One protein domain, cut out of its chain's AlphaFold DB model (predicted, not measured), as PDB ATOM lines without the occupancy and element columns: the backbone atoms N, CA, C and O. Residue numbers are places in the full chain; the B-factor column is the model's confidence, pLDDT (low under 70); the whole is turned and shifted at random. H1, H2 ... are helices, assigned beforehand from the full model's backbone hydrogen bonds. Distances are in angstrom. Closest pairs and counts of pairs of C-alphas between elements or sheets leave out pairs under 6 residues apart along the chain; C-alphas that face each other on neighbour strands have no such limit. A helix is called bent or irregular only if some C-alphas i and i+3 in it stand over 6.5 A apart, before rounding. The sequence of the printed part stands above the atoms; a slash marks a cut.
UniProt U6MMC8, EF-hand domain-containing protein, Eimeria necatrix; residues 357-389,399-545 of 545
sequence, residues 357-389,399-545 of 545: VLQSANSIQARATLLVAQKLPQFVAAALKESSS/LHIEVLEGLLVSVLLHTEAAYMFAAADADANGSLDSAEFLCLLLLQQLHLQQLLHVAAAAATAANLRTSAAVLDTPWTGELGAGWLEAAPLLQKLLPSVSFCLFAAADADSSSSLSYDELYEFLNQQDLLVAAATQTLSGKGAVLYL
ATOM      1  N   VAL A 357     -67.570  -8.480  45.868       62.28
ATOM      2  CA  VAL A 357     -67.459  -7.313  44.975       62.28
ATOM      3  C   VAL A 357     -66.014  -7.118  44.503       62.28
ATOM      4  O   VAL A 357     -65.811  -6.827  43.324       62.28
ATOM      5  N   LEU A 358     -65.026  -7.342  45.377       58.56
ATOM      6  CA  LEU A 358     -63.598  -7.327  45.036       58.56
ATOM      7  C   LEU A 358     -63.246  -8.366  43.961       58.56
ATOM      8  O   LEU A 358     -62.578  -8.023  42.990       58.56
ATOM      9  N   GLN A 359     -63.752  -9.595  44.088       62.16
ATOM     10  CA  GLN A 359     -63.533 -10.660  43.099       62.16
ATOM     11  C   GLN A 359     -64.293 -10.419  41.782       62.16
ATOM     12  O   GLN A 359     -63.814 -10.789  40.714       62.16
ATOM     13  N   SER A 360     -65.446  -9.741  41.821       60.50
ATOM     14  CA  SER A 360     -66.216  -9.373  40.618       60.50
ATOM     15  C   SER A 360     -65.663  -8.162  39.845       60.50
ATOM     16  O   SER A 360     -66.175  -7.813  38.776       60.50
ATOM     17  N   ALA A 361     -64.639  -7.484  40.379       65.31
ATOM     18  CA  ALA A 361     -64.044  -6.285  39.799       65.31
ATOM     19  C   ALA A 361     -63.124  -6.630  38.609       65.31
ATOM     20  O   ALA A 361     -61.903  -6.472  38.657       65.31
ATOM     21  N   ASN A 362     -63.731  -7.066  37.502       68.44
ATOM     22  CA  ASN A 362     -63.033  -7.531  36.297       68.44
ATOM     23  C   ASN A 362     -62.119  -6.478  35.637       68.44
ATOM     24  O   ASN A 362     -61.306  -6.834  34.787       68.44
ATOM     25  N   SER A 363     -62.234  -5.190  35.982       80.50
ATOM     26  CA  SER A 363     -61.324  -4.151  35.494       80.50
ATOM     27  C   SER A 363     -60.195  -3.865  36.489       80.50
ATOM     28  O   SER A 363     -60.430  -3.524  37.648       80.50
ATOM     29  N   ILE A 364     -58.957  -3.905  35.986       79.19
ATOM     30  CA  ILE A 364     -57.720  -3.518  36.694       79.19
ATOM     31  C   ILE A 364     -57.895  -2.166  37.408       79.19
ATOM     32  O   ILE A 364     -57.566  -2.016  38.582       79.19
ATOM     33  N   GLN A 365     -58.515  -1.196  36.725       77.88
ATOM     34  CA  GLN A 365     -58.809   0.129  37.277       77.88
ATOM     35  C   GLN A 365     -59.686   0.074  38.542       77.88
ATOM     36  O   GLN A 365     -59.450   0.848  39.469       77.88
ATOM     37  N   ALA A 366     -60.688  -0.810  38.604       77.25
ATOM     38  CA  ALA A 366     -61.541  -0.940  39.783       77.25
ATOM     39  C   ALA A 366     -60.771  -1.540  40.968       77.25
ATOM     40  O   ALA A 366     -60.863  -0.997  42.068       77.25
ATOM     41  N   ARG A 367     -59.954  -2.581  40.735       79.44
ATOM     42  CA  ARG A 367     -59.084  -3.180  41.764       79.44
ATOM     43  C   ARG A 367     -58.083  -2.161  42.324       79.44
ATOM     44  O   ARG A 367     -58.065  -1.929  43.533       79.44
ATOM     45  N   ALA A 368     -57.355  -1.458  41.454       77.31
ATOM     46  CA  ALA A 368     -56.410  -0.410  41.844       77.31
ATOM     47  C   ALA A 368     -57.081   0.733  42.635       77.31
ATOM     48  O   ALA A 368     -56.586   1.147  43.683       77.31
ATOM     49  N   THR A 369     -58.252   1.205  42.184       77.88
ATOM     50  CA  THR A 369     -59.014   2.258  42.886       77.88
ATOM     51  C   THR A 369     -59.432   1.813  44.290       77.88
ATOM     52  O   THR A 369     -59.415   2.616  45.222       77.88
ATOM     53  N   LEU A 370     -59.798   0.539  44.459       81.44
ATOM     54  CA  LEU A 370     -60.244  -0.015  45.736       81.44
ATOM     55  C   LEU A 370     -59.074  -0.156  46.726       81.44
ATOM     56  O   LEU A 370     -59.217   0.257  47.876       81.44
ATOM     57  N   LEU A 371     -57.905  -0.627  46.273       79.31
ATOM     58  CA  LEU A 371     -56.672  -0.668  47.077       79.31
ATOM     59  C   LEU A 371     -56.282   0.728  47.595       79.31
ATOM     60  O   LEU A 371     -56.090   0.920  48.797       79.31
ATOM     61  N   VAL A 372     -56.259   1.730  46.710       81.44
ATOM     62  CA  VAL A 372     -55.970   3.126  47.088       81.44
ATOM     63  C   VAL A 372     -57.010   3.654  48.077       81.44
ATOM     64  O   VAL A 372     -56.649   4.272  49.078       81.44
ATOM     65  N   ALA A 373     -58.299   3.381  47.852       80.81
ATOM     66  CA  ALA A 373     -59.370   3.813  48.748       80.81
ATOM     67  C   ALA A 373     -59.280   3.179  50.151       80.81
ATOM     68  O   ALA A 373     -59.651   3.832  51.127       80.81
ATOM     69  N   GLN A 374     -58.768   1.947  50.276       84.19
ATOM     70  CA  GLN A 374     -58.518   1.308  51.575       84.19
ATOM     71  C   GLN A 374     -57.336   1.931  52.327       84.19
ATOM     72  O   GLN A 374     -57.402   2.062  53.550       84.19
ATOM     73  N   LYS A 375     -56.268   2.326  51.621       80.56
ATOM     74  CA  LYS A 375     -55.070   2.931  52.229       80.56
ATOM     75  C   LYS A 375     -55.215   4.449  52.466       80.56
ATOM     76  O   LYS A 375     -54.578   4.980  53.371       80.56
ATOM     77  N   LEU A 376     -56.121   5.143  51.762       80.75
ATOM     78  CA  LEU A 376     -56.365   6.593  51.898       80.75
ATOM     79  C   LEU A 376     -56.508   7.101  53.355       80.75
ATOM     80  O   LEU A 376     -55.876   8.109  53.683       80.75
ATOM     81  N   PRO A 377     -57.262   6.443  54.265       82.88
ATOM     82  CA  PRO A 377     -57.367   6.892  55.656       82.88
ATOM     83  C   PRO A 377     -56.032   6.822  56.410       82.88
ATOM     84  O   PRO A 377     -55.811   7.614  57.324       82.88
ATOM     85  N   GLN A 378     -55.138   5.903  56.026       81.94
ATOM     86  CA  GLN A 378     -53.807   5.765  56.618       81.94
ATOM     87  C   GLN A 378     -52.896   6.922  56.185       81.94
ATOM     88  O   GLN A 378     -52.215   7.482  57.037       81.94
ATOM     89  N   PHE A 379     -52.953   7.358  54.920       79.69
ATOM     90  CA  PHE A 379     -52.197   8.531  54.447       79.69
ATOM     91  C   PHE A 379     -52.656   9.824  55.118       79.69
ATOM     92  O   PHE A 379     -51.831  10.603  55.588       79.69
ATOM     93  N   VAL A 380     -53.973  10.025  55.243       81.19
ATOM     94  CA  VAL A 380     -54.525  11.180  55.969       81.19
ATOM     95  C   VAL A 380     -54.106  11.141  57.444       81.19
ATOM     96  O   VAL A 380     -53.690  12.161  57.988       81.19
ATOM     97  N   ALA A 381     -54.146   9.973  58.093       83.12
ATOM     98  CA  ALA A 381     -53.686   9.825  59.474       83.12
ATOM     99  C   ALA A 381     -52.171  10.061  59.633       83.12
ATOM    100  O   ALA A 381     -51.762  10.674  60.618       83.12
ATOM    101  N   ALA A 382     -51.345   9.618  58.681       80.69
ATOM    102  CA  ALA A 382     -49.899   9.839  58.682       80.69
ATOM    103  C   ALA A 382     -49.554  11.331  58.533       80.69
ATOM    104  O   ALA A 382     -48.867  11.881  59.391       80.69
ATOM    105  N   ALA A 383     -50.129  12.011  57.538       80.31
ATOM    106  CA  ALA A 383     -49.938  13.445  57.303       80.31
ATOM    107  C   ALA A 383     -50.392  14.319  58.494       80.31
ATOM    108  O   ALA A 383     -49.712  15.272  58.890       80.31
ATOM    109  N   LEU A 384     -51.515  13.964  59.133       81.75
ATOM    110  CA  LEU A 384     -51.974  14.623  60.363       81.75
ATOM    111  C   LEU A 384     -51.049  14.334  61.559       81.75
ATOM    112  O   LEU A 384     -50.847  15.205  62.406       81.75
ATOM    113  N   LYS A 385     -50.462  13.133  61.634       85.88
ATOM    114  CA  LYS A 385     -49.510  12.764  62.689       85.88
ATOM    115  C   LYS A 385     -48.192  13.528  62.551       85.88
ATOM    116  O   LYS A 385     -47.703  14.034  63.560       85.88
ATOM    117  N   GLU A 386     -47.650  13.671  61.344       83.12
ATOM    118  CA  GLU A 386     -46.446  14.476  61.093       83.12
ATOM    119  C   GLU A 386     -46.668  15.939  61.486       83.12
ATOM    120  O   GLU A 386     -45.913  16.471  62.302       83.12
ATOM    121  N   SER A 387     -47.785  16.530  61.044       78.88
ATOM    122  CA  SER A 387     -48.232  17.876  61.453       78.88
ATOM    123  C   SER A 387     -48.297  18.065  62.977       78.88
ATOM    124  O   SER A 387     -48.012  19.145  63.481       78.88
ATOM    125  N   SER A 388     -48.648  17.017  63.733       76.50
ATOM    126  CA  SER A 388     -48.768  17.077  65.199       76.50
ATOM    127  C   SER A 388     -47.439  16.964  65.958       76.50
ATOM    128  O   SER A 388     -47.401  17.198  67.165       76.50
ATOM    129  N   SER A 389     -46.347  16.590  65.285       77.56
ATOM    130  CA  SER A 389     -45.079  16.259  65.950       77.56
ATOM    131  C   SER A 389     -44.175  17.465  66.240       77.56
ATOM    132  O   SER A 389     -43.217  17.342  67.003       77.56
ATOM    133  N   LEU A 399     -53.080  23.032  58.107       70.44
ATOM    134  CA  LEU A 399     -52.467  22.113  57.149       70.44
ATOM    135  C   LEU A 399     -51.411  22.867  56.336       70.44
ATOM    136  O   LEU A 399     -51.743  23.676  55.469       70.44
ATOM    137  N   HIS A 400     -50.148  22.577  56.626       79.81
ATOM    138  CA  HIS A 400     -48.999  23.070  55.877       79.81
ATOM    139  C   HIS A 400     -49.008  22.555  54.426       79.81
ATOM    140  O   HIS A 400     -49.410  21.419  54.160       79.81
ATOM    141  N   ILE A 401     -48.564  23.394  53.481       76.94
ATOM    142  CA  ILE A 401     -48.565  23.067  52.044       76.94
ATOM    143  C   ILE A 401     -47.623  21.891  51.777       76.94
ATOM    144  O   ILE A 401     -47.972  20.982  51.036       76.94
ATOM    145  N   GLU A 402     -46.492  21.855  52.472       78.38
ATOM    146  CA  GLU A 402     -45.475  20.810  52.409       78.38
ATOM    147  C   GLU A 402     -46.049  19.428  52.779       78.38
ATOM    148  O   GLU A 402     -45.726  18.419  52.156       78.38
ATOM    149  N   VAL A 403     -46.967  19.380  53.754       77.12
ATOM    150  CA  VAL A 403     -47.664  18.150  54.167       77.12
ATOM    151  C   VAL A 403     -48.700  17.723  53.121       77.12
ATOM    152  O   VAL A 403     -48.895  16.531  52.887       77.12
ATOM    153  N   LEU A 404     -49.354  18.683  52.457       74.44
ATOM    154  CA  LEU A 404     -50.275  18.406  51.355       74.44
ATOM    155  C   LEU A 404     -49.533  17.905  50.105       74.44
ATOM    156  O   LEU A 404     -50.008  16.978  49.453       74.44
ATOM    157  N   GLU A 405     -48.374  18.483  49.787       77.19
ATOM    158  CA  GLU A 405     -47.492  18.044  48.701       77.19
ATOM    159  C   GLU A 405     -46.941  16.639  48.970       77.19
ATOM    160  O   GLU A 405     -47.072  15.768  48.110       77.19
ATOM    161  N   GLY A 406     -46.440  16.378  50.184       75.06
ATOM    162  CA  GLY A 406     -46.024  15.040  50.612       75.06
ATOM    163  C   GLY A 406     -47.151  14.011  50.481       75.06
ATOM    164  O   GLY A 406     -46.966  12.972  49.851       75.06
ATOM    165  N   LEU A 407     -48.357  14.334  50.964       76.25
ATOM    166  CA  LEU A 407     -49.530  13.467  50.821       76.25
ATOM    167  C   LEU A 407     -49.927  13.244  49.350       76.25
ATOM    168  O   LEU A 407     -50.308  12.131  48.992       76.25
ATOM    169  N   LEU A 408     -49.831  14.259  48.486       72.88
ATOM    170  CA  LEU A 408     -50.114  14.124  47.052       72.88
ATOM    171  C   LEU A 408     -49.103  13.207  46.355       72.88
ATOM    172  O   LEU A 408     -49.520  12.338  45.589       72.88
ATOM    173  N   VAL A 409     -47.808  13.352  46.647       75.19
ATOM    174  CA  VAL A 409     -46.752  12.471  46.123       75.19
ATOM    175  C   VAL A 409     -46.958  11.036  46.613       75.19
ATOM    176  O   VAL A 409     -46.959  10.115  45.797       75.19
ATOM    177  N   SER A 410     -47.229  10.828  47.906       76.38
ATOM    178  CA  SER A 410     -47.527   9.498  48.453       76.38
ATOM    179  C   SER A 410     -48.762   8.867  47.807       76.38
ATOM    180  O   SER A 410     -48.719   7.698  47.428       76.38
ATOM    181  N   VAL A 411     -49.855   9.619  47.634       75.38
ATOM    182  CA  VAL A 411     -51.069   9.118  46.967       75.38
ATOM    183  C   VAL A 411     -50.792   8.767  45.506       75.38
ATOM    184  O   VAL A 411     -51.255   7.719  45.062       75.38
ATOM    185  N   LEU A 412     -50.021   9.576  44.771       75.94
ATOM    186  CA  LEU A 412     -49.634   9.266  43.391       75.94
ATOM    187  C   LEU A 412     -48.826   7.964  43.314       75.94
ATOM    188  O   LEU A 412     -49.245   7.046  42.608       75.94
ATOM    189  N   LEU A 413     -47.759   7.835  44.109       77.94
ATOM    190  CA  LEU A 413     -46.937   6.619  44.172       77.94
ATOM    191  C   LEU A 413     -47.769   5.382  44.542       77.94
ATOM    192  O   LEU A 413     -47.643   4.337  43.907       77.94
ATOM    193  N   HIS A 414     -48.681   5.495  45.513       80.69
ATOM    194  CA  HIS A 414     -49.582   4.394  45.858       80.69
ATOM    195  C   HIS A 414     -50.610   4.082  44.765       80.69
ATOM    196  O   HIS A 414     -50.949   2.911  44.599       80.69
ATOM    197  N   THR A 415     -51.103   5.071  44.007       75.75
ATOM    198  CA  THR A 415     -51.997   4.818  42.860       75.75
ATOM    199  C   THR A 415     -51.283   4.112  41.715       75.75
ATOM    200  O   THR A 415     -51.861   3.204  41.121       75.75
ATOM    201  N   GLU A 416     -50.028   4.472  41.445       81.94
ATOM    202  CA  GLU A 416     -49.194   3.827  40.434       81.94
ATOM    203  C   GLU A 416     -48.835   2.397  40.853       81.94
ATOM    204  O   GLU A 416     -49.117   1.455  40.113       81.94
ATOM    205  N   ALA A 417     -48.344   2.208  42.084       78.69
ATOM    206  CA  ALA A 417     -48.056   0.888  42.639       78.69
ATOM    207  C   ALA A 417     -49.305  -0.010  42.678       78.69
ATOM    208  O   ALA A 417     -49.232  -1.175  42.304       78.69
ATOM    209  N   ALA A 418     -50.475   0.517  43.065       81.44
ATOM    210  CA  ALA A 418     -51.729  -0.240  43.057       81.44
ATOM    211  C   ALA A 418     -52.217  -0.584  41.641       81.44
ATOM    212  O   ALA A 418     -52.839  -1.629  41.459       81.44
ATOM    213  N   TYR A 419     -51.944   0.261  40.642       82.56
ATOM    214  CA  TYR A 419     -52.257  -0.038  39.244       82.56
ATOM    215  C   TYR A 419     -51.322  -1.106  38.670       82.56
ATOM    216  O   TYR A 419     -51.802  -2.063  38.070       82.56
ATOM    217  N   MET A 420     -50.013  -0.980  38.907       82.25
ATOM    218  CA  MET A 420     -49.002  -1.970  38.522       82.25
ATOM    219  C   MET A 420     -49.277  -3.331  39.170       82.25
ATOM    220  O   MET A 420     -49.321  -4.341  38.472       82.25
ATOM    221  N   PHE A 421     -49.554  -3.347  40.477       83.50
ATOM    222  CA  PHE A 421     -49.937  -4.550  41.214       83.50
ATOM    223  C   PHE A 421     -51.204  -5.179  40.623       83.50
ATOM    224  O   PHE A 421     -51.171  -6.327  40.203       83.50
ATOM    225  N   ALA A 422     -52.299  -4.422  40.489       85.38
ATOM    226  CA  ALA A 422     -53.567  -4.944  39.966       85.38
ATOM    227  C   ALA A 422     -53.532  -5.344  38.474       85.38
ATOM    228  O   ALA A 422     -54.462  -6.003  38.006       85.38
ATOM    229  N   ALA A 423     -52.521  -4.902  37.718       85.31
ATOM    230  CA  ALA A 423     -52.283  -5.309  36.334       85.31
ATOM    231  C   ALA A 423     -51.436  -6.589  36.229       85.31
ATOM    232  O   ALA A 423     -51.556  -7.303  35.233       85.31
ATOM    233  N   ALA A 424     -50.587  -6.854  37.226       87.25
ATOM    234  CA  ALA A 424     -49.740  -8.041  37.309       87.25
ATOM    235  C   ALA A 424     -50.429  -9.217  38.022       87.25
ATOM    236  O   ALA A 424     -50.261 -10.345  37.576       87.25
ATOM    237  N   ASP A 425     -51.226  -8.930  39.059       91.25
ATOM    238  CA  ASP A 425     -52.104  -9.847  39.801       91.25
ATOM    239  C   ASP A 425     -53.215 -10.365  38.866       91.25
ATOM    240  O   ASP A 425     -54.278  -9.750  38.676       91.25
ATOM    241  N   ALA A 426     -52.912 -11.462  38.176       88.88
ATOM    242  CA  ALA A 426     -53.706 -12.005  37.087       88.88
ATOM    243  C   ALA A 426     -54.872 -12.850  37.610       88.88
ATOM    244  O   ALA A 426     -55.943 -12.856  36.991       88.88
ATOM    245  N   ASP A 427     -54.684 -13.529  38.744       91.56
ATOM    246  CA  ASP A 427     -55.704 -14.360  39.393       91.56
ATOM    247  C   ASP A 427     -56.542 -13.614  40.459       91.56
ATOM    248  O   ASP A 427     -57.579 -14.128  40.886       91.56
ATOM    249  N   ALA A 428     -56.165 -12.374  40.801       88.88
ATOM    250  CA  ALA A 428     -56.787 -11.517  41.813       88.88
ATOM    251  C   ALA A 428     -56.646 -12.033  43.261       88.88
ATOM    252  O   ALA A 428     -57.513 -11.751  44.101       88.88
ATOM    253  N   ASN A 429     -55.587 -12.791  43.571       89.69
ATOM    254  CA  ASN A 429     -55.365 -13.361  44.902       89.69
ATOM    255  C   ASN A 429     -54.853 -12.337  45.942       89.69
ATOM    256  O   ASN A 429     -54.987 -12.578  47.145       89.69
ATOM    257  N   GLY A 430     -54.344 -11.173  45.511       88.12
ATOM    258  CA  GLY A 430     -53.841 -10.116  46.400       88.12
ATOM    259  C   GLY A 430     -52.374 -10.261  46.835       88.12
ATOM    260  O   GLY A 430     -51.931  -9.542  47.733       88.12
ATOM    261  N   SER A 431     -51.623 -11.146  46.186       91.00
ATOM    262  CA  SER A 431     -50.163 -11.293  46.214       91.00
ATOM    263  C   SER A 431     -49.653 -11.447  44.776       91.00
ATOM    264  O   SER A 431     -50.443 -11.744  43.886       91.00
ATOM    265  N   LEU A 432     -48.361 -11.224  44.530       88.75
ATOM    266  CA  LEU A 432     -47.749 -11.534  43.234       88.75
ATOM    267  C   LEU A 432     -46.903 -12.795  43.356       88.75
ATOM    268  O   LEU A 432     -45.981 -12.852  44.178       88.75
ATOM    269  N   ASP A 433     -47.175 -13.782  42.506       92.31
ATOM    270  CA  ASP A 433     -46.268 -14.913  42.338       92.31
ATOM    271  C   ASP A 433     -45.007 -14.520  41.532       92.31
ATOM    272  O   ASP A 433     -44.872 -13.417  40.987       92.31
ATOM    273  N   SER A 434     -44.031 -15.428  41.456       84.00
ATOM    274  CA  SER A 434     -42.770 -15.170  40.739       84.00
ATOM    275  C   SER A 434     -42.921 -14.909  39.226       84.00
ATOM    276  O   SER A 434     -42.053 -14.266  38.627       84.00
ATOM    277  N   ALA A 435     -43.996 -15.390  38.593       85.81
ATOM    278  CA  ALA A 435     -44.298 -15.170  37.181       85.81
ATOM    279  C   ALA A 435     -45.037 -13.839  36.970       85.81
ATOM    280  O   ALA A 435     -44.701 -13.097  36.048       85.81
ATOM    281  N   GLU A 436     -45.978 -13.497  37.848       90.19
ATOM    282  CA  GLU A 436     -46.681 -12.211  37.870       90.19
ATOM    283  C   GLU A 436     -45.719 -11.051  38.154       90.19
ATOM    284  O   GLU A 436     -45.737 -10.039  37.450       90.19
ATOM    285  N   PHE A 437     -44.786 -11.220  39.094       84.06
ATOM    286  CA  PHE A 437     -43.726 -10.241  39.344       84.06
ATOM    287  C   PHE A 437     -42.771 -10.084  38.145       84.06
ATOM    288  O   PHE A 437     -42.381  -8.966  37.802       84.06
ATOM    289  N   LEU A 438     -42.430 -11.172  37.440       82.25
ATOM    290  CA  LEU A 438     -41.682 -11.081  36.179       82.25
ATOM    291  C   LEU A 438     -42.483 -10.324  35.103       82.25
ATOM    292  O   LEU A 438     -41.911  -9.496  34.393       82.25
ATOM    293  N   CYS A 439     -43.796 -10.549  35.002       80.81
ATOM    294  CA  CYS A 439     -44.680  -9.779  34.125       80.81
ATOM    295  C   CYS A 439     -44.712  -8.287  34.498       80.81
ATOM    296  O   CYS A 439     -44.664  -7.450  33.597       80.81
ATOM    297  N   LEU A 440     -44.715  -7.942  35.790       83.94
ATOM    298  CA  LEU A 440     -44.633  -6.559  36.274       83.94
ATOM    299  C   LEU A 440     -43.322  -5.886  35.838       83.94
ATOM    300  O   LEU A 440     -43.356  -4.790  35.281       83.94
ATOM    301  N   LEU A 441     -42.179  -6.558  36.015       80.81
ATOM    302  CA  LEU A 441     -40.871  -6.052  35.576       80.81
ATOM    303  C   LEU A 441     -40.798  -5.870  34.050       80.81
ATOM    304  O   LEU A 441     -40.269  -4.867  33.571       80.81
ATOM    305  N   LEU A 442     -41.360  -6.804  33.276       76.38
ATOM    306  CA  LEU A 442     -41.455  -6.697  31.815       76.38
ATOM    307  C   LEU A 442     -42.365  -5.539  31.377       76.38
ATOM    308  O   LEU A 442     -42.041  -4.832  30.421       76.38
ATOM    309  N   LEU A 443     -43.483  -5.321  32.076       76.88
ATOM    310  CA  LEU A 443     -44.403  -4.212  31.821       76.88
ATOM    311  C   LEU A 443     -43.743  -2.864  32.139       76.88
ATOM    312  O   LEU A 443     -43.837  -1.935  31.337       76.88
ATOM    313  N   GLN A 444     -43.017  -2.777  33.259       78.19
ATOM    314  CA  GLN A 444     -42.231  -1.601  33.634       78.19
ATOM    315  C   GLN A 444     -41.137  -1.317  32.597       78.19
ATOM    316  O   GLN A 444     -41.029  -0.186  32.123       78.19
ATOM    317  N   GLN A 445     -40.383  -2.341  32.173       77.81
ATOM    318  CA  GLN A 445     -39.391  -2.208  31.105       77.81
ATOM    319  C   GLN A 445     -40.049  -1.663  29.833       77.81
ATOM    320  O   GLN A 445     -39.588  -0.651  29.313       77.81
ATOM    321  N   LEU A 446     -41.145  -2.272  29.359       73.19
ATOM    322  CA  LEU A 446     -41.873  -1.838  28.161       73.19
ATOM    323  C   LEU A 446     -42.367  -0.387  28.269       73.19
ATOM    324  O   LEU A 446     -42.254   0.366  27.300       73.19
ATOM    325  N   HIS A 447     -42.882   0.020  29.430       73.81
ATOM    326  CA  HIS A 447     -43.342   1.388  29.656       73.81
ATOM    327  C   HIS A 447     -42.186   2.397  29.575       73.81
ATOM    328  O   HIS A 447     -42.303   3.408  28.880       73.81
ATOM    329  N   LEU A 448     -41.030   2.075  30.170       72.56
ATOM    330  CA  LEU A 448     -39.799   2.858  30.023       72.56
ATOM    331  C   LEU A 448     -39.343   2.928  28.553       72.56
ATOM    332  O   LEU A 448     -38.987   4.007  28.080       72.56
ATOM    333  N   GLN A 449     -39.427   1.824  27.792       73.50
ATOM    334  CA  GLN A 449     -39.128   1.833  26.351       73.50
ATOM    335  C   GLN A 449     -40.049   2.790  25.586       73.50
ATOM    336  O   GLN A 449     -39.578   3.533  24.724       73.50
ATOM    337  N   GLN A 450     -41.350   2.789  25.889       73.50
ATOM    338  CA  GLN A 450     -42.333   3.665  25.248       73.50
ATOM    339  C   GLN A 450     -42.098   5.139  25.597       73.50
ATOM    340  O   GLN A 450     -42.087   5.971  24.692       73.50
ATOM    341  N   LEU A 451     -41.845   5.460  26.870       68.44
ATOM    342  CA  LEU A 451     -41.510   6.818  27.310       68.44
ATOM    343  C   LEU A 451     -40.245   7.342  26.617       68.44
ATOM    344  O   LEU A 451     -40.255   8.459  26.103       68.44
ATOM    345  N   LEU A 452     -39.195   6.522  26.514       70.00
ATOM    346  CA  LEU A 452     -37.960   6.885  25.813       70.00
ATOM    347  C   LEU A 452     -38.170   7.072  24.301       70.00
ATOM    348  O   LEU A 452     -37.632   8.020  23.734       70.00
ATOM    349  N   HIS A 453     -39.004   6.255  23.648       70.38
ATOM    350  CA  HIS A 453     -39.373   6.473  22.240       70.38
ATOM    351  C   HIS A 453     -40.181   7.763  22.040       70.38
ATOM    352  O   HIS A 453     -39.942   8.484  21.073       70.38
ATOM    353  N   VAL A 454     -41.112   8.083  22.946       68.94
ATOM    354  CA  VAL A 454     -41.884   9.336  22.899       68.94
ATOM    355  C   VAL A 454     -40.975  10.545  23.138       68.94
ATOM    356  O   VAL A 454     -41.070  11.519  22.394       68.94
ATOM    357  N   ALA A 455     -40.051  10.472  24.101       66.19
ATOM    358  CA  ALA A 455     -39.063  11.519  24.359       66.19
ATOM    359  C   ALA A 455     -38.111  11.723  23.164       66.19
ATOM    360  O   ALA A 455     -37.861  12.858  22.767       66.19
ATOM    361  N   ALA A 456     -37.637  10.642  22.534       69.12
ATOM    362  CA  ALA A 456     -36.806  10.715  21.331       69.12
ATOM    363  C   ALA A 456     -37.571  11.306  20.131       69.12
ATOM    364  O   ALA A 456     -37.053  12.184  19.439       69.12
ATOM    365  N   ALA A 457     -38.824  10.889  19.914       70.12
ATOM    366  CA  ALA A 457     -39.676  11.435  18.859       70.12
ATOM    367  C   ALA A 457     -39.975  12.930  19.080       70.12
ATOM    368  O   ALA A 457     -39.866  13.726  18.145       70.12
ATOM    369  N   ALA A 458     -40.273  13.335  20.318       67.62
ATOM    370  CA  ALA A 458     -40.479  14.734  20.686       67.62
ATOM    371  C   ALA A 458     -39.199  15.575  20.508       67.62
ATOM    372  O   ALA A 458     -39.261  16.656  19.920       67.62
ATOM    373  N   ALA A 459     -38.033  15.050  20.903       66.25
ATOM    374  CA  ALA A 459     -36.738  15.701  20.702       66.25
ATOM    375  C   ALA A 459     -36.391  15.915  19.216       66.25
ATOM    376  O   ALA A 459     -35.759  16.916  18.878       66.25
ATOM    377  N   THR A 460     -36.830  15.022  18.319       70.94
ATOM    378  CA  THR A 460     -36.683  15.210  16.862       70.94
ATOM    379  C   THR A 460     -37.723  16.144  16.235       70.94
ATOM    380  O   THR A 460     -37.481  16.657  15.145       70.94
ATOM    381  N   ALA A 461     -38.866  16.377  16.891       60.38
ATOM    382  CA  ALA A 461     -39.975  17.143  16.322       60.38
ATOM    383  C   ALA A 461     -39.834  18.664  16.518       60.38
ATOM    384  O   ALA A 461     -40.057  19.412  15.567       60.38
ATOM    385  N   ALA A 462     -39.469  19.130  17.720       54.41
ATOM    386  CA  ALA A 462     -39.199  20.547  17.991       54.41
ATOM    387  C   ALA A 462     -38.450  20.764  19.320       54.41
ATOM    388  O   ALA A 462     -38.859  20.243  20.350       54.41
ATOM    389  N   ASN A 463     -37.416  21.618  19.301       50.81
ATOM    390  CA  ASN A 463     -36.757  22.243  20.462       50.81
ATOM    391  C   ASN A 463     -36.438  21.330  21.673       50.81
ATOM    392  O   ASN A 463     -37.231  21.193  22.601       50.81
ATOM    393  N   LEU A 464     -35.182  20.861  21.734       48.50
ATOM    394  CA  LEU A 464     -34.566  19.954  22.728       48.50
ATOM    395  C   LEU A 464     -34.846  20.163  24.241       48.50
ATOM    396  O   LEU A 464     -34.418  19.335  25.039       48.50
ATOM    397  N   ARG A 465     -35.481  21.256  24.684       51.22
ATOM    398  CA  ARG A 465     -35.533  21.653  26.105       51.22
ATOM    399  C   ARG A 465     -36.650  21.016  26.938       51.22
ATOM    400  O   ARG A 465     -36.534  21.028  28.156       51.22
ATOM    401  N   THR A 466     -37.714  20.482  26.339       50.62
ATOM    402  CA  THR A 466     -38.887  19.989  27.097       50.62
ATOM    403  C   THR A 466     -38.901  18.486  27.360       50.62
ATOM    404  O   THR A 466     -39.511  18.058  28.333       50.62
ATOM    405  N   SER A 467     -38.223  17.672  26.542       46.44
ATOM    406  CA  SER A 467     -38.233  16.204  26.713       46.44
ATOM    407  C   SER A 467     -37.316  15.706  27.838       46.44
ATOM    408  O   SER A 467     -37.526  14.605  28.335       46.44
ATOM    409  N   ALA A 468     -36.348  16.518  28.282       46.97
ATOM    410  CA  ALA A 468     -35.490  16.189  29.426       46.97
ATOM    411  C   ALA A 468     -36.300  16.002  30.723       46.97
ATOM    412  O   ALA A 468     -36.106  15.019  31.424       46.97
ATOM    413  N   ALA A 469     -37.303  16.855  30.964       50.16
ATOM    414  CA  ALA A 469     -38.129  16.825  32.176       50.16
ATOM    415  C   ALA A 469     -38.997  15.557  32.340       50.16
ATOM    416  O   ALA A 469     -39.501  15.294  33.427       50.16
ATOM    417  N   VAL A 470     -39.187  14.764  31.277       44.53
ATOM    418  CA  VAL A 470     -39.874  13.455  31.344       44.53
ATOM    419  C   VAL A 470     -38.897  12.333  31.735       44.53
ATOM    420  O   VAL A 470     -39.320  11.293  32.236       44.53
ATOM    421  N   LEU A 471     -37.594  12.559  31.549       44.97
ATOM    422  CA  LEU A 471     -36.500  11.643  31.889       44.97
ATOM    423  C   LEU A 471     -35.790  12.007  33.210       44.97
ATOM    424  O   LEU A 471     -34.887  11.293  33.633       44.97
ATOM    425  N   ASP A 472     -36.226  13.075  33.888       42.25
ATOM    426  CA  ASP A 472     -35.738  13.493  35.214       42.25
ATOM    427  C   ASP A 472     -36.289  12.621  36.369       42.25
ATOM    428  O   ASP A 472     -36.041  12.900  37.543       42.25
ATOM    429  N   THR A 473     -37.021  11.537  36.077       45.75
ATOM    430  CA  THR A 473     -37.288  10.507  37.096       45.75
ATOM    431  C   THR A 473     -36.053   9.604  37.216       45.75
ATOM    432  O   THR A 473     -35.606   9.073  36.197       45.75
ATOM    433  N   PRO A 474     -35.503   9.353  38.423       44.12
ATOM    434  CA  PRO A 474     -34.216   8.655  38.582       44.12
ATOM    435  C   PRO A 474     -34.193   7.242  37.965       44.12
ATOM    436  O   PRO A 474     -33.140   6.718  37.612       44.12
ATOM    437  N   TRP A 475     -35.370   6.647  37.761       42.56
ATOM    438  CA  TRP A 475     -35.573   5.342  37.142       42.56
ATOM    439  C   TRP A 475     -35.427   5.316  35.608       42.56
ATOM    440  O   TRP A 475     -35.110   4.265  35.052       42.56
ATOM    441  N   THR A 476     -35.686   6.420  34.893       47.47
ATOM    442  CA  THR A 476     -35.734   6.404  33.411       47.47
ATOM    443  C   THR A 476     -34.358   6.478  32.757       47.47
ATOM    444  O   THR A 476     -34.149   5.824  31.735       47.47
ATOM    445  N   GLY A 477     -33.419   7.231  33.335       45.19
ATOM    446  CA  GLY A 477     -32.080   7.427  32.773       45.19
ATOM    447  C   GLY A 477     -31.196   6.176  32.828       45.19
ATOM    448  O   GLY A 477     -30.847   5.610  31.792       45.19
ATOM    449  N   GLU A 478     -30.822   5.736  34.033       46.75
ATOM    450  CA  GLU A 478     -29.762   4.728  34.208       46.75
ATOM    451  C   GLU A 478     -30.246   3.284  33.994       46.75
ATOM    452  O   GLU A 478     -29.629   2.522  33.243       46.75
ATOM    453  N   LEU A 479     -31.383   2.911  34.595       47.84
ATOM    454  CA  LEU A 479     -32.003   1.594  34.393       47.84
ATOM    455  C   LEU A 479     -32.510   1.432  32.955       47.84
ATOM    456  O   LEU A 479     -32.290   0.384  32.347       47.84
ATOM    457  N   GLY A 480     -33.122   2.483  32.397       46.03
ATOM    458  CA  GLY A 480     -33.572   2.517  31.008       46.03
ATOM    459  C   GLY A 480     -32.431   2.241  30.031       46.03
ATOM    460  O   GLY A 480     -32.490   1.247  29.310       46.03
ATOM    461  N   ALA A 481     -31.369   3.053  30.045       45.88
ATOM    462  CA  ALA A 481     -30.236   2.894  29.129       45.88
ATOM    463  C   ALA A 481     -29.594   1.493  29.216       45.88
ATOM    464  O   ALA A 481     -29.424   0.824  28.192       45.88
ATOM    465  N   GLY A 482     -29.325   1.000  30.432       50.47
ATOM    466  CA  GLY A 482     -28.699  -0.311  30.640       50.47
ATOM    467  C   GLY A 482     -29.552  -1.514  30.209       50.47
ATOM    468  O   GLY A 482     -29.000  -2.547  29.831       50.47
ATOM    469  N   TRP A 483     -30.887  -1.400  30.243       45.09
ATOM    470  CA  TRP A 483     -31.821  -2.478  29.874       45.09
ATOM    471  C   TRP A 483     -32.403  -2.355  28.452       45.09
ATOM    472  O   TRP A 483     -33.056  -3.294  27.992       45.09
ATOM    473  N   LEU A 484     -32.198  -1.234  27.748       44.22
ATOM    474  CA  LEU A 484     -32.661  -1.016  26.365       44.22
ATOM    475  C   LEU A 484     -31.589  -1.275  25.307       44.22
ATOM    476  O   LEU A 484     -31.896  -1.889  24.287       44.22
ATOM    477  N   GLU A 485     -30.338  -0.877  25.547       50.16
ATOM    478  CA  GLU A 485     -29.207  -1.210  24.655       50.16
ATOM    479  C   GLU A 485     -28.747  -2.677  24.810       50.16
ATOM    480  O   GLU A 485     -27.865  -3.182  24.112       50.16
ATOM    481  N   ALA A 486     -29.401  -3.383  25.729       46.41
ATOM    482  CA  ALA A 486     -29.260  -4.783  26.058       46.41
ATOM    483  C   ALA A 486     -29.468  -5.720  24.848       46.41
ATOM    484  O   ALA A 486     -30.592  -6.051  24.468       46.41
ATOM    485  N   ALA A 487     -28.367  -6.233  24.289       47.91
ATOM    486  CA  ALA A 487     -28.376  -7.292  23.275       47.91
ATOM    487  C   ALA A 487     -29.251  -8.504  23.699       47.91
ATOM    488  O   ALA A 487     -29.368  -8.772  24.896       47.91
ATOM    489  N   PRO A 488     -29.783  -9.327  22.766       55.16
ATOM    490  CA  PRO A 488     -30.694 -10.453  23.067       55.16
ATOM    491  C   PRO A 488     -30.165 -11.525  24.049       55.16
ATOM    492  O   PRO A 488     -30.911 -12.408  24.471       55.16
ATOM    493  N   LEU A 489     -28.896 -11.454  24.459       50.47
ATOM    494  CA  LEU A 489     -28.351 -12.200  25.597       50.47
ATOM    495  C   LEU A 489     -28.960 -11.771  26.944       50.47
ATOM    496  O   LEU A 489     -29.225 -12.628  27.782       50.47
ATOM    497  N   LEU A 490     -29.240 -10.482  27.149       55.12
ATOM    498  CA  LEU A 490     -29.843  -9.960  28.382       55.12
ATOM    499  C   LEU A 490     -31.316 -10.367  28.532       55.12
ATOM    500  O   LEU A 490     -31.758 -10.633  29.647       55.12
ATOM    501  N   GLN A 491     -32.039 -10.585  27.427       60.78
ATOM    502  CA  GLN A 491     -33.373 -11.199  27.484       60.78
ATOM    503  C   GLN A 491     -33.350 -12.631  28.052       60.78
ATOM    504  O   GLN A 491     -34.310 -13.050  28.692       60.78
ATOM    505  N   LYS A 492     -32.242 -13.374  27.901       70.12
ATOM    506  CA  LYS A 492     -32.059 -14.681  28.564       70.12
ATOM    507  C   LYS A 492     -31.690 -14.563  30.046       70.12
ATOM    508  O   LYS A 492     -31.793 -15.548  30.771       70.12
ATOM    509  N   LEU A 493     -31.240 -13.391  30.495       68.69
ATOM    510  CA  LEU A 493     -30.882 -13.132  31.891       68.69
ATOM    511  C   LEU A 493     -32.073 -12.644  32.723       68.69
ATOM    512  O   LEU A 493     -32.065 -12.886  33.931       68.69
ATOM    513  N   LEU A 494     -33.101 -12.059  32.092       69.44
ATOM    514  CA  LEU A 494     -34.336 -11.585  32.734       69.44
ATOM    515  C   LEU A 494     -34.900 -12.546  33.799       69.44
ATOM    516  O   LEU A 494     -35.017 -12.092  34.932       69.44
ATOM    517  N   PRO A 495     -35.125 -13.857  33.544       74.19
ATOM    518  CA  PRO A 495     -35.674 -14.773  34.556       74.19
ATOM    519  C   PRO A 495     -34.794 -14.947  35.804       74.19
ATOM    520  O   PRO A 495     -35.270 -15.325  36.868       74.19
ATOM    521  N   SER A 496     -33.487 -14.705  35.677       74.88
ATOM    522  CA  SER A 496     -32.551 -14.787  36.801       74.88
ATOM    523  C   SER A 496     -32.389 -13.464  37.543       74.88
ATOM    524  O   SER A 496     -32.144 -13.473  38.744       74.88
ATOM    525  N   VAL A 497     -32.540 -12.334  36.846       74.75
ATOM    526  CA  VAL A 497     -32.556 -11.008  37.472       74.75
ATOM    527  C   VAL A 497     -33.877 -10.813  38.211       74.75
ATOM    528  O   VAL A 497     -33.855 -10.394  39.361       74.75
ATOM    529  N   SER A 498     -35.009 -11.215  37.619       75.69
ATOM    530  CA  SER A 498     -36.315 -11.199  38.283       75.69
ATOM    531  C   SER A 498     -36.333 -12.074  39.530       75.69
ATOM    532  O   SER A 498     -36.856 -11.630  40.539       75.69
ATOM    533  N   PHE A 499     -35.714 -13.262  39.512       81.38
ATOM    534  CA  PHE A 499     -35.594 -14.102  40.709       81.38
ATOM    535  C   PHE A 499     -34.797 -13.414  41.828       81.38
ATOM    536  O   PHE A 499     -35.215 -13.442  42.980       81.38
ATOM    537  N   CYS A 500     -33.678 -12.759  41.505       82.06
ATOM    538  CA  CYS A 500     -32.895 -12.024  42.501       82.06
ATOM    539  C   CYS A 500     -33.607 -10.766  43.023       82.06
ATOM    540  O   CYS A 500     -33.479 -10.459  44.201       82.06
ATOM    541  N   LEU A 501     -34.343 -10.043  42.170       81.69
ATOM    542  CA  LEU A 501     -35.153  -8.893  42.588       81.69
ATOM    543  C   LEU A 501     -36.351  -9.343  43.435       81.69
ATOM    544  O   LEU A 501     -36.620  -8.733  44.459       81.69
ATOM    545  N   PHE A 502     -37.005 -10.449  43.064       85.88
ATOM    546  CA  PHE A 502     -38.081 -11.064  43.842       85.88
ATOM    547  C   PHE A 502     -37.572 -11.475  45.225       85.88
ATOM    548  O   PHE A 502     -38.124 -11.037  46.218       85.88
ATOM    549  N   ALA A 503     -36.458 -12.210  45.305       87.12
ATOM    550  CA  ALA A 503     -35.855 -12.623  46.576       87.12
ATOM    551  C   ALA A 503     -35.265 -11.464  47.411       87.12
ATOM    552  O   ALA A 503     -34.921 -11.668  48.572       87.12
ATOM    553  N   ALA A 504     -35.102 -10.270  46.831       86.44
ATOM    554  CA  ALA A 504     -34.735  -9.051  47.556       86.44
ATOM    555  C   ALA A 504     -35.962  -8.253  48.037       86.44
ATOM    556  O   ALA A 504     -35.836  -7.464  48.971       86.44
ATOM    557  N   ALA A 505     -37.118  -8.443  47.395       87.31
ATOM    558  CA  ALA A 505     -38.393  -7.832  47.756       87.31
ATOM    559  C   ALA A 505     -39.207  -8.706  48.738       87.31
ATOM    560  O   ALA A 505     -39.895  -8.165  49.595       87.31
ATOM    561  N   ASP A 506     -39.096 -10.034  48.629       92.88
ATOM    562  CA  ASP A 506     -39.668 -11.069  49.509       92.88
ATOM    563  C   ASP A 506     -38.925 -11.076  50.859       92.88
ATOM    564  O   ASP A 506     -37.987 -11.847  51.096       92.88
ATOM    565  N   ALA A 507     -39.293 -10.126  51.721       91.88
ATOM    566  CA  ALA A 507     -38.604  -9.848  52.973       91.88
ATOM    567  C   ALA A 507     -38.881 -10.915  54.043       91.88
ATOM    568  O   ALA A 507     -38.033 -11.139  54.914       91.88
ATOM    569  N   ASP A 508     -40.041 -11.578  53.984       93.94
ATOM    570  CA  ASP A 508     -40.406 -12.670  54.892       93.94
ATOM    571  C   ASP A 508     -40.054 -14.079  54.367       93.94
ATOM    572  O   ASP A 508     -40.106 -15.050  55.131       93.94
ATOM    573  N   SER A 509     -39.589 -14.184  53.114       92.06
ATOM    574  CA  SER A 509     -39.267 -15.439  52.416       92.06
ATOM    575  C   SER A 509     -40.472 -16.377  52.242       92.06
ATOM    576  O   SER A 509     -40.313 -17.604  52.222       92.06
ATOM    577  N   SER A 510     -41.680 -15.822  52.123       92.81
ATOM    578  CA  SER A 510     -42.924 -16.572  51.899       92.81
ATOM    579  C   SER A 510     -43.061 -17.133  50.483       92.81
ATOM    580  O   SER A 510     -43.942 -17.964  50.246       92.81
ATOM    581  N   SER A 511     -42.185 -16.750  49.542       89.31
ATOM    582  CA  SER A 511     -42.273 -17.043  48.102       89.31
ATOM    583  C   SER A 511     -43.485 -16.423  47.388       89.31
ATOM    584  O   SER A 511     -43.807 -16.800  46.260       89.31
ATOM    585  N   SER A 512     -44.117 -15.432  48.021       89.81
ATOM    586  CA  SER A 512     -45.227 -14.632  47.498       89.81
ATOM    587  C   SER A 512     -45.000 -13.172  47.868       89.81
ATOM    588  O   SER A 512     -44.762 -12.886  49.033       89.81
ATOM    589  N   LEU A 513     -45.103 -12.242  46.920       89.62
ATOM    590  CA  LEU A 513     -44.854 -10.837  47.230       89.62
ATOM    591  C   LEU A 513     -46.149 -10.132  47.644       89.62
ATOM    592  O   LEU A 513     -47.076 -10.003  46.837       89.62
ATOM    593  N   SER A 514     -46.227  -9.650  48.885       91.50
ATOM    594  CA  SER A 514     -47.360  -8.831  49.323       91.50
ATOM    595  C   SER A 514     -47.299  -7.408  48.742       91.50
ATOM    596  O   SER A 514     -46.245  -6.912  48.338       91.50
ATOM    597  N   TYR A 515     -48.438  -6.702  48.716       87.62
ATOM    598  CA  TYR A 515     -48.476  -5.297  48.281       87.62
ATOM    599  C   TYR A 515     -47.564  -4.389  49.121       87.62
ATOM    600  O   TYR A 515     -46.942  -3.477  48.582       87.62
ATOM    601  N   ASP A 516     -47.503  -4.625  50.435       89.12
ATOM    602  CA  ASP A 516     -46.727  -3.784  51.347       89.12
ATOM    603  C   ASP A 516     -45.213  -4.018  51.167       89.12
ATOM    604  O   ASP A 516     -44.461  -3.046  51.142       89.12
ATOM    605  N   GLU A 517     -44.778  -5.256  50.902       89.62
ATOM    606  CA  GLU A 517     -43.390  -5.571  50.519       89.62
ATOM    607  C   GLU A 517     -43.009  -5.003  49.150       89.62
ATOM    608  O   GLU A 517     -41.953  -4.385  49.021       89.62
ATOM    609  N   LEU A 518     -43.872  -5.135  48.129       83.12
ATOM    610  CA  LEU A 518     -43.626  -4.512  46.822       83.12
ATOM    611  C   LEU A 518     -43.480  -2.993  46.959       83.12
ATOM    612  O   LEU A 518     -42.595  -2.396  46.347       83.12
ATOM    613  N   TYR A 519     -44.354  -2.359  47.742       80.62
ATOM    614  CA  TYR A 519     -44.306  -0.919  47.960       80.62
ATOM    615  C   TYR A 519     -43.037  -0.500  48.713       80.62
ATOM    616  O   TYR A 519     -42.381   0.460  48.305       80.62
ATOM    617  N   GLU A 520     -42.652  -1.222  49.768       86.94
ATOM    618  CA  GLU A 520     -41.414  -0.950  50.499       86.94
ATOM    619  C   GLU A 520     -40.179  -1.141  49.604       86.94
ATOM    620  O   GLU A 520     -39.315  -0.264  49.566       86.94
ATOM    621  N   PHE A 521     -40.138  -2.205  48.797       84.31
ATOM    622  CA  PHE A 521     -39.086  -2.454  47.809       84.31
ATOM    623  C   PHE A 521     -38.968  -1.333  46.762       84.31
ATOM    624  O   PHE A 521     -37.865  -0.868  46.479       84.31
ATOM    625  N   LEU A 522     -40.092  -0.847  46.220       76.94
ATOM    626  CA  LEU A 522     -40.113   0.284  45.279       76.94
ATOM    627  C   LEU A 522     -39.683   1.608  45.932       76.94
ATOM    628  O   LEU A 522     -39.102   2.466  45.266       76.94
ATOM    629  N   ASN A 523     -39.956   1.786  47.225       77.69
ATOM    630  CA  ASN A 523     -39.549   2.971  47.977       77.69
ATOM    631  C   ASN A 523     -38.045   2.943  48.327       77.69
ATOM    632  O   ASN A 523     -37.396   3.988  48.387       77.69
ATOM    633  N   GLN A 524     -37.458   1.753  48.497       85.19
ATOM    634  CA  GLN A 524     -36.021   1.548  48.703       85.19
ATOM    635  C   GLN A 524     -35.233   1.624  47.376       85.19
ATOM    636  O   GLN A 524     -34.649   0.641  46.917       85.19
ATOM    637  N   GLN A 525     -35.173   2.818  46.772       69.00
ATOM    638  CA  GLN A 525     -34.494   3.059  45.483       69.00
ATOM    639  C   GLN A 525     -33.048   2.527  45.465       69.00
ATOM    640  O   GLN A 525     -32.644   1.843  44.521       69.00
ATOM    641  N   ASP A 526     -32.303   2.758  46.550       69.94
ATOM    642  CA  ASP A 526     -30.931   2.271  46.729       69.94
ATOM    643  C   ASP A 526     -30.830   0.738  46.694       69.94
ATOM    644  O   ASP A 526     -29.869   0.200  46.144       69.94
ATOM    645  N   LEU A 527     -31.813   0.017  47.253       72.50
ATOM    646  CA  LEU A 527     -31.827  -1.447  47.258       72.50
ATOM    647  C   LEU A 527     -32.063  -1.987  45.845       72.50
ATOM    648  O   LEU A 527     -31.365  -2.908  45.422       72.50
ATOM    649  N   LEU A 528     -32.993  -1.390  45.096       67.75
ATOM    650  CA  LEU A 528     -33.294  -1.794  43.722       67.75
ATOM    651  C   LEU A 528     -32.082  -1.556  42.806       67.75
ATOM    652  O   LEU A 528     -31.669  -2.463  42.077       67.75
ATOM    653  N   VAL A 529     -31.440  -0.385  42.905       66.50
ATOM    654  CA  VAL A 529     -30.202  -0.073  42.168       66.50
ATOM    655  C   VAL A 529     -29.049  -0.991  42.599       66.50
ATOM    656  O   VAL A 529     -28.327  -1.512  41.745       66.50
ATOM    657  N   ALA A 530     -28.886  -1.273  43.896       69.69
ATOM    658  CA  ALA A 530     -27.866  -2.198  44.394       69.69
ATOM    659  C   ALA A 530     -28.096  -3.645  43.918       69.69
ATOM    660  O   ALA A 530     -27.148  -4.307  43.493       69.69
ATOM    661  N   ALA A 531     -29.334  -4.142  43.929       68.69
ATOM    662  CA  ALA A 531     -29.672  -5.487  43.468       68.69
ATOM    663  C   ALA A 531     -29.495  -5.630  41.944       68.69
ATOM    664  O   ALA A 531     -28.920  -6.617  41.468       68.69
ATOM    665  N   ALA A 532     -29.904  -4.619  41.169       62.88
ATOM    666  CA  ALA A 532     -29.685  -4.566  39.725       62.88
ATOM    667  C   ALA A 532     -28.185  -4.509  39.373       62.88
ATOM    668  O   ALA A 532     -27.710  -5.255  38.516       62.88
ATOM    669  N   THR A 533     -27.396  -3.685  40.067       64.38
ATOM    670  CA  THR A 533     -25.946  -3.592  39.819       64.38
ATOM    671  C   THR A 533     -25.185  -4.839  40.284       64.38
ATOM    672  O   THR A 533     -24.273  -5.284  39.581       64.38
ATOM    673  N   GLN A 534     -25.569  -5.478  41.396       71.44
ATOM    674  CA  GLN A 534     -24.986  -6.758  41.828       71.44
ATOM    675  C   GLN A 534     -25.285  -7.896  40.844       71.44
ATOM    676  O   GLN A 534     -24.382  -8.657  40.494       71.44
ATOM    677  N   THR A 535     -26.519  -8.000  40.343       66.50
ATOM    678  CA  THR A 535     -26.879  -9.035  39.356       66.50
ATOM    679  C   THR A 535     -26.182  -8.841  38.008       66.50
ATOM    680  O   THR A 535     -25.713  -9.822  37.424       66.50
ATOM    681  N   LEU A 536     -26.039  -7.596  37.540       60.47
ATOM    682  CA  LEU A 536     -25.299  -7.275  36.316       60.47
ATOM    683  C   LEU A 536     -23.785  -7.522  36.466       60.47
ATOM    684  O   LEU A 536     -23.185  -8.198  35.627       60.47
ATOM    685  N   SER A 537     -23.162  -7.044  37.547       65.25
ATOM    686  CA  SER A 537     -21.714  -7.204  37.782       65.25
ATOM    687  C   SER A 537     -21.303  -8.657  38.045       65.25
ATOM    688  O   SER A 537     -20.323  -9.133  37.464       65.25
ATOM    689  N   GLY A 538     -22.082  -9.395  38.843       61.94
ATOM    690  CA  GLY A 538     -21.814 -10.797  39.162       61.94
ATOM    691  C   GLY A 538     -21.842 -11.719  37.939       61.94
ATOM    692  O   GLY A 538     -21.089 -12.690  37.891       61.94
ATOM    693  N   LYS A 539     -22.656 -11.404  36.920       56.97
ATOM    694  CA  LYS A 539     -22.712 -12.174  35.663       56.97
ATOM    695  C   LYS A 539     -21.824 -11.626  34.552       56.97
ATOM    696  O   LYS A 539     -21.366 -12.419  33.732       56.97
ATOM    697  N   GLY A 540     -21.491 -10.335  34.566       52.09
ATOM    698  CA  GLY A 540     -20.421  -9.787  33.729       52.09
ATOM    699  C   GLY A 540     -19.101 -10.537  33.944       52.09
ATOM    700  O   GLY A 540     -18.461 -10.941  32.980       52.09
ATOM    701  N   ALA A 541     -18.755 -10.847  35.198       46.28
ATOM    702  CA  ALA A 541     -17.565 -11.637  35.528       46.28
ATOM    703  C   ALA A 541     -17.588 -13.091  35.005       46.28
ATOM    704  O   ALA A 541     -16.527 -13.680  34.820       46.28
ATOM    705  N   VAL A 542     -18.769 -13.674  34.761       47.00
ATOM    706  CA  VAL A 542     -18.937 -15.068  34.296       47.00
ATOM    707  C   VAL A 542     -19.052 -15.163  32.769       47.00
ATOM    708  O   VAL A 542     -18.773 -16.213  32.209       47.00
ATOM    709  N   LEU A 543     -19.435 -14.082  32.081       42.94
ATOM    710  CA  LEU A 543     -19.504 -14.022  30.611       42.94
ATOM    711  C   LEU A 543     -18.181 -13.604  29.938       42.94
ATOM    712  O   LEU A 543     -18.089 -13.646  28.713       42.94
ATOM    713  N   TYR A 544     -17.178 -13.206  30.726       37.66
ATOM    714  CA  TYR A 544     -15.804 -12.921  30.284       37.66
ATOM    715  C   TYR A 544     -14.788 -14.003  30.727       37.66
ATOM    716  O   TYR A 544     -13.578 -13.782  30.639       37.66
ATOM    717  N   LEU A 545     -15.284 -15.163  31.181       36.94
ATOM    718  CA  LEU A 545     -14.540 -16.406  31.439       36.94
ATOM    719  C   LEU A 545     -14.992 -17.501  30.460       36.94
ATOM    720  O   LEU A 545     -14.114 -18.300  30.068       36.94
TER     721      LEU A 545
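AT A GLANCE: This is residues 357 to 389 and 399 to 545 of the 545 residues of the protein "EF-hand domain-containing protein" of Eimeria necatrix (UniProt U6MMC8). The long helix H3 and helix H2 make a V, meeting where H2 ends and H3 begins, with the two arms of the bent H1 running beside H2, while after H3 the chain folds back through the short H4, which packs on H3, to H5, which crosses H3 at residues 445 to 452. H7 crosses the first part of H3, H8 fills the middle between H2 and H7, and H9 runs out past H7 until residues 540 to 545 stick out. The printed part has 180 residues with nine named helices, H1 to H9 in chain order, and no named strand; its class is all helix, mostly crossed. It is only just compact, close to loose, with a radius of gyration of the C-alphas of 18.5 A and spans of 56, 48 and 37 A.

IN THESE COORDINATES: H1, residues 364 to 388, begins at C-alpha 364 (-57.720, -3.518, 36.694); by its hydrogen bonds it was assigned as one helix, but it is bent, with C-alphas 374 and 377 7.0 A apart, and its arms H1a, residues 364 to 374, and H1b, 377 to 388, stand at 41 degrees. H2, residues 401 to 424, is 34.4 A long, and H3, residues 434 to 461, is 40.6 A. H4 is residues 468 to 471, H5 474 to 484, H6 488 to 491, H7 494 to 505 and H8 515 to 523. H5 is only just irregular: C-alphas 475 and 478 are 6.54 A apart. H9, residues 525 to 543, is 27.2 A long and ends at C-alpha 543 (-19.504, -14.022, 30.611).

HOW THE PARTS SIT: H3 is the hub, touching four helices. Its closest C-alphas are Glu 436 to Ala 424 of H2, 5.2 A, at a steep tilt of 63 degrees; Ala 455 to Val 470 of H4, 7.3 A; Leu 448 to Gly 480 of H5, 6.3 A, about perpendicular at 83 degrees; and Leu 438 to Ser 498 of H7, 5.8 A, only just about perpendicular at 70.4 degrees. H2 touches H1a, closest C-alphas Ala 418 and Ala 368, 4.8 A, and H1b, Val 403 and Ala 383, 6.1 A, running opposite ways to both. H8 touches H2, closest C-alphas Tyr 519 and Ala 417, 6.8 A, and H7, Phe 521 and Ala 505, 5.4 A. H9 touches H7, closest C-alphas Thr 535 and Val 497, 6.3 A, opposite ways at a steep tilt of 39 degrees. H6 touches no helix. Every O i to N i+4 pair is within hydrogen-bond range in H1a, H1b, H2, H3, H7 and H8, against 4 of 7 in H5 and 14 of 15 in H9; H4 and H6 are too short for such a pair.

THE WHOLE: The two farthest C-alphas, Leu 399 and Leu 545, are 59.9 A apart. Residues 390 to 398 are not printed, and C-alphas 389 and 399 are 12.9 A apart across the cut. Of the links that are printed whole, none is long. Mean pLDDT of the printed part is 72.1, and 64 residues are under 70, among them 461 to 491 and 535 to 545.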